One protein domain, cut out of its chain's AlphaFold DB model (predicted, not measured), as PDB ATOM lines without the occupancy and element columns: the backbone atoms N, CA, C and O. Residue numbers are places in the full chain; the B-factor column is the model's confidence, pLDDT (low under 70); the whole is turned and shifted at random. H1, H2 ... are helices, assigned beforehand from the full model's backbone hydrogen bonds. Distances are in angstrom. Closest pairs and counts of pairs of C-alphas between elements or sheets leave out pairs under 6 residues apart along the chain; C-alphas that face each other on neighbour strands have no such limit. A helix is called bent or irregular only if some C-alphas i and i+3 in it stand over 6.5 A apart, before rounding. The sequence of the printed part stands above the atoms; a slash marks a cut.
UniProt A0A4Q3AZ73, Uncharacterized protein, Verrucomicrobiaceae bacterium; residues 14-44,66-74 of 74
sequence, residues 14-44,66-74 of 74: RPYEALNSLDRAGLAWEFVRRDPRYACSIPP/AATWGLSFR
ATOM      1  N   ARG A  14      70.170  55.318  22.889       87.44
ATOM      2  CA  ARG A  14      70.136  54.624  21.586       87.44
ATOM      3  C   ARG A  14      70.852  53.267  21.601       87.44
ATOM      4  O   ARG A  14      70.279  52.300  21.102       87.44
ATOM      5  N   PRO A  15      72.046  53.115  22.213       83.44
ATOM      6  CA  PRO A  15      72.717  51.817  22.323       83.44
ATOM      7  C   PRO A  15      71.957  50.788  23.178       83.44
ATOM      8  O   PRO A  15      72.247  49.595  23.100       83.44
ATOM      9  N   TYR A  16      71.002  51.235  23.998       80.38
ATOM     10  CA  TYR A  16      70.241  50.417  24.941       80.38
ATOM     11  C   TYR A  16      68.801  50.156  24.494       80.38
ATOM     12  O   TYR A  16      68.103  49.394  25.158       80.38
ATOM     13  N   GLU A  17      68.344  50.723  23.373       88.06
ATOM     14  CA  GLU A  17      66.960  50.560  22.900       88.06
ATOM     15  C   GLU A  17      66.559  49.091  22.738       88.06
ATOM     16  O   GLU A  17      65.427  48.719  23.050       88.06
ATOM     17  N   ALA A  18      67.502  48.234  22.335       84.62
ATOM     18  CA  ALA A  18      67.276  46.797  22.219       84.62
ATOM     19  C   ALA A  18      66.851  46.144  23.550       84.62
ATOM     20  O   ALA A  18      66.090  45.175  23.533       84.62
ATOM     21  N   LEU A  19      67.277  46.686  24.701       83.94
ATOM     22  CA  LEU A  19      66.912  46.167  26.023       83.94
ATOM     23  C   LEU A  19      65.408  46.268  26.301       83.94
ATOM     24  O   LEU A  19      64.877  45.434  27.026       83.94
ATOM     25  N   ASN A  20      64.706  47.227  25.688       87.69
ATOM     26  CA  ASN A  20      63.256  47.381  25.855       87.69
ATOM     27  C   ASN A  20      62.458  46.217  25.252       87.69
ATOM     28  O   ASN A  20      61.287  46.042  25.576       87.69
ATOM     29  N   SER A  21      63.074  45.439  24.358       90.31
ATOM     30  CA  SER A  21      62.439  44.282  23.722       90.31
ATOM     31  C   SER A  21      62.653  42.973  24.489       90.31
ATOM     32  O   SER A  21      62.052  41.956  24.144       90.31
ATOM     33  N   LEU A  22      63.501  42.987  25.522       86.56
ATOM     34  CA  LEU A  22      63.837  41.804  26.302       86.56
ATOM     35  C   LEU A  22      62.772  41.528  27.361       86.56
ATOM     36  O   LEU A  22      62.270  42.433  28.029       86.56
ATOM     37  N   ASP A  23      62.476  40.248  27.565       87.81
ATOM     38  CA  ASP A  23      61.757  39.827  28.757       87.81
ATOM     39  C   ASP A  23      62.668  39.905  30.000       87.81
ATOM     40  O   ASP A  23      63.854  40.247  29.942       87.81
ATOM     41  N   ARG A  24      62.110  39.577  31.169       84.00
ATOM     42  CA  ARG A  24      62.854  39.620  32.437       84.00
ATOM     43  C   ARG A  24      64.088  38.715  32.431       84.00
ATOM     44  O   ARG A  24      65.087  39.066  33.054       84.00
ATOM     45  N   ALA A  25      64.017  37.569  31.757       84.56
ATOM     46  CA  ALA A  25      65.121  36.621  31.695       84.56
ATOM     47  C   ALA A  25      66.226  37.125  30.756       84.56
ATOM     48  O   ALA A  25      67.398  37.106  31.125       84.56
ATOM     49  N   GLY A  26      65.855  37.658  29.590       84.81
ATOM     50  CA  GLY A  26      66.765  38.289  28.641       84.81
ATOM     51  C   GLY A  26      67.469  39.501  29.241       84.81
ATOM     52  O   GLY A  26      68.680  39.646  29.091       84.81
ATOM     53  N   LEU A  27      66.753  40.333  30.001       86.88
ATOM     54  CA  LEU A  27      67.367  41.458  30.702       86.88
ATOM     55  C   LEU A  27      68.363  40.984  31.773       86.88
ATOM     56  O   LEU A  27      69.474  41.504  31.844       86.88
ATOM     57  N   ALA A  28      68.001  39.980  32.579       86.62
ATOM     58  CA  ALA A  28      68.906  39.396  33.573       86.62
ATOM     59  C   ALA A  28      70.170  38.800  32.923       86.62
ATOM     60  O   ALA A  28      71.279  38.985  33.427       86.62
ATOM     61  N   TRP A  29      70.017  38.154  31.767       85.31
ATOM     62  CA  TRP A  29      71.127  37.621  30.984       85.31
ATOM     63  C   TRP A  29      72.101  38.706  30.508       85.31
ATOM     64  O   TRP A  29      73.316  38.525  30.596       85.31
ATOM     65  N   GLU A  30      71.599  39.864  30.066       88.06
ATOM     66  CA  GLU A  30      72.454  40.975  29.640       88.06
ATOM     67  C   GLU A  30      73.352  41.498  30.780       88.06
ATOM     68  O   GLU A  30      74.481  41.930  30.515       88.06
ATOM     69  N   PHE A  31      72.912  41.416  32.039       86.31
ATOM     70  CA  PHE A  31      73.759  41.733  33.194       86.31
ATOM     71  C   PHE A  31      74.824  40.663  33.440       86.31
ATOM     72  O   PHE A  31      75.999  41.004  33.569       86.31
ATOM     73  N   VAL A  32      74.440  39.383  33.455       87.00
ATOM     74  CA  VAL A  32      75.373  38.269  33.698       87.00
ATOM     75  C   VAL A  32      76.485  38.247  32.650       87.00
ATOM     76  O   VAL A  32      77.661  38.232  33.002       87.00
ATOM     77  N   ARG A  33      76.145  38.348  31.359       82.94
ATOM     78  CA  ARG A  33      77.132  38.258  30.270       82.94
ATOM     79  C   ARG A  33      78.126  39.428  30.210       82.94
ATOM     80  O   ARG A  33      79.111  39.341  29.483       82.94
ATOM     81  N   ARG A  34      77.849  40.535  30.913       83.25
ATOM     82  CA  ARG A  34      78.743  41.704  31.034       83.25
ATOM     83  C   ARG A  34      79.576  41.687  32.316       83.25
ATOM     84  O   ARG A  34      80.454  42.537  32.455       83.25
ATOM     85  N   ASP A  35      79.326  40.757  33.239       85.00
ATOM     86  CA  ASP A  35      80.162  40.590  34.425       85.00
ATOM     87  C   ASP A  35      81.546  40.065  34.000       85.00
ATOM     88  O   ASP A  35      81.631  38.989  33.399       85.00
ATOM     89  N   PRO A  36      82.651  40.773  34.307       83.56
ATOM     90  CA  PRO A  36      83.992  40.325  33.939       83.56
ATOM     91  C   PRO A  36      84.348  38.952  34.512       83.56
ATOM     92  O   PRO A  36      85.111  38.211  33.903       83.56
ATOM     93  N   ARG A  37      83.802  38.591  35.678       85.00
ATOM     94  CA  ARG A  37      84.047  37.293  36.315       85.00
ATOM     95  C   ARG A  37      83.349  36.167  35.554       85.00
ATOM     96  O   ARG A  37      83.935  35.099  35.437       85.00
ATOM     97  N   TYR A  38      82.150  36.425  35.026       81.50
ATOM     98  CA  TYR A  38      81.457  35.497  34.130       81.50
ATOM     99  C   TYR A  38      82.211  35.378  32.804       81.50
ATOM    100  O   TYR A  38      82.509  34.282  32.352       81.50
ATOM    101  N   ALA A  39      82.603  36.507  32.206       80.88
ATOM    102  CA  ALA A  39      83.349  36.511  30.950       80.88
ATOM    103  C   ALA A  39      84.688  35.755  31.051       80.88
ATOM    104  O   ALA A  39      85.049  35.033  30.129       80.88
ATOM    105  N   CYS A  40      85.404  35.883  32.173       82.38
ATOM    106  CA  CYS A  40      86.637  35.136  32.431       82.38
ATOM    107  C   CYS A  40      86.409  33.660  32.786       82.38
ATOM    108  O   CYS A  40      87.362  32.887  32.718       82.38
ATOM    109  N   SER A  41      85.201  33.275  33.213       79.38
ATOM    110  CA  SER A  41      84.881  31.885  33.545       79.38
ATOM    111  C   SER A  41      84.404  31.069  32.353       79.38
ATOM    112  O   SER A  41      84.212  29.881  32.535       79.38
ATOM    113  N   ILE A  42      84.150  31.686  31.194       71.81
ATOM    114  CA  ILE A  42      83.735  30.982  29.978       71.81
ATOM    115  C   ILE A  42      84.964  30.802  29.078       71.81
ATOM    116  O   ILE A  42      85.652  31.788  28.784       71.81
ATOM    117  N   PRO A  43      85.257  29.579  28.605       69.94
ATOM    118  CA  PRO A  43      86.389  29.333  27.742       69.94
ATOM    119  C   PRO A  43      86.119  30.016  26.398       69.94
ATOM    120  O   PRO A  43      84.970  30.095  25.952       69.94
ATOM    121  N   PRO A  44      87.155  30.544  25.730       64.38
ATOM    122  CA  PRO A  44      86.975  31.166  24.432       64.38
ATOM    123  C   PRO A  44      86.349  30.159  23.463       64.38
ATOM    124  O   PRO A  44      86.914  29.097  23.201       64.38
ATOM    125  N   ALA A  66      76.513  26.807  35.419       65.88
ATOM    126  CA  ALA A  66      75.465  27.772  35.069       65.88
ATOM    127  C   ALA A  66      74.625  28.232  36.286       65.88
ATOM    128  O   ALA A  66      74.333  29.415  36.458       65.88
ATOM    129  N   ALA A  67      74.326  27.282  37.180       70.31
ATOM    130  CA  ALA A  67      73.641  27.469  38.451       70.31
ATOM    131  C   ALA A  67      74.276  28.512  39.396       70.31
ATOM    132  O   ALA A  67      73.540  29.250  40.045       70.31
ATOM    133  N   THR A  68      75.606  28.629  39.470       80.75
ATOM    134  CA  THR A  68      76.313  29.661  40.257       80.75
ATOM    135  C   THR A  68      75.983  31.075  39.775       80.75
ATOM    136  O   THR A  68      76.005  32.018  40.562       80.75
ATOM    137  N   TRP A  69      75.607  31.213  38.504       79.69
ATOM    138  CA  TRP A  69      75.162  32.461  37.883       79.69
ATOM    139  C   TRP A  69      73.633  32.589  37.821       79.69
ATOM    140  O   TRP A  69      73.114  33.512  37.197       79.69
ATOM    141  N   GLY A  70      72.898  31.667  38.455       79.25
ATOM    142  CA  GLY A  70      71.435  31.605  38.400       79.25
ATOM    143  C   GLY A  70      70.884  31.199  37.029       79.25
ATOM    144  O   GLY A  70      69.687  31.350  36.783       79.25
ATOM    145  N   LEU A  71      71.734  30.695  36.132       75.44
ATOM    146  CA  LEU A  71      71.350  30.256  34.797       75.44
ATOM    147  C   LEU A  71      70.855  28.811  34.854       75.44
ATOM    148  O   LEU A  71      71.500  27.930  35.427       75.44
ATOM    149  N   SER A  72      69.713  28.566  34.220       69.31
ATOM    150  CA  SER A  72      69.186  27.225  33.989       69.31
ATOM    151  C   SER A  72      68.823  27.099  32.517       69.31
ATOM    152  O   SER A  72      68.133  27.957  31.969       69.31
ATOM    153  N   PHE A  73      69.324  26.049  31.876       64.25
ATOM    154  CA  PHE A  73      69.029  25.723  30.486       64.25
ATOM    155  C   PHE A  73      68.091  24.513  30.494       64.25
ATOM    156  O   PHE A  73      68.313  23.575  31.262       64.25
ATOM    157  N   ARG A  74      67.009  24.575  29.715       56.47
ATOM    158  CA  ARG A  74      66.081  23.458  29.500       56.47
ATOM    159  C   ARG A  74      66.333  22.830  28.145       56.47
ATOM    160  O   ARG A  74      66.611  23.608  27.208       56.47
TER     161      ARG A  74
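Overview. This is residues 14 to 44 and 66 to 74 of the 74 residues of an uncharacterized protein of Verrucomicrobiaceae bacterium (UniProt A0A4Q3AZ73). Four short helices form a loose, open chain of pieces: H1 and H2 make an open V, H3 follows at the far end of H2 and is turned across it, and the small H4 lies by the corner of H2 and H3, with the last residues, 70 to 74, running on from it as a tail. The contacts are few, and no helix touches another. The printed part has 40 residues with four named helices, in the order H1, H2, H3, H4, and no named strand; the class is all helix, with 27 of the 40 printed residues in helices. The whole is loose, with a radius of gyration of the C-alphas of 11.6 A, and the C-alphas span 30 by 23 by 14 A along their three main axes.

Along the chain. H1 holds residues 14 to 21 and is 13.1 A from first to last C-alpha, beginning at C-alpha 14 at (70.136, 54.624, 21.586). It is irregular: C-alphas 15 and 18 are 7.4 A apart, where about 5 A is found in a regular helix, and its line is a rough one. H2, residues 24 to 32, is the longest helix by residues and measures 12.7 A; its C-alpha 32 is at (75.373, 38.269, 33.698). H3 holds residues 36 to 41 and measures 8.5 A. H4, residues 66 to 69, measures 5.5 A and ends at C-alpha 69 at (75.162, 32.461, 37.883).

Arrangement. H1 and H2 are close but not clearly touching, with the C-alphas of Leu 19 and Leu 27 the closest at 6.7 A. They run opposite ways at a steep tilt of 42 degrees. H2 and H3 are close but not clearly touching, their closest C-alphas being those of Val 32 and Tyr 38 at 6.7 A. Their lines are about perpendicular, at 87 degrees. H4 is close to H2 but not clearly touching, with the C-alphas of Val 32 and Trp 69 the closest at 7.2 A. H4 is also close to H3 but not clearly touching, with the C-alphas of Tyr 38 and Trp 69 the closest at 7.9 A. H1 is apart from H3 and from H4. In H2 and H3 every O i to N i+4 pair is within hydrogen-bond range; in H1 0 of 4 are, beside 4 of 5 O i to N i+3 pairs, and H4 is too short for an O i to N i+4 pair.

Size, cuts and confidence. The two C-alphas farthest apart are those of Arg 14 and Arg 74, at 32.4 A. Residues 45 to 65 are not printed, and C-alphas 44 and 66 are 16.0 A apart across this cut, which falls in the link from H3 to H4. The links from H1 to H2 and from H2 to H3 are tight. The mean pLDDT of the printed part is 80.6; residues 43 to 44, 66 and 72 to 74 are under 70.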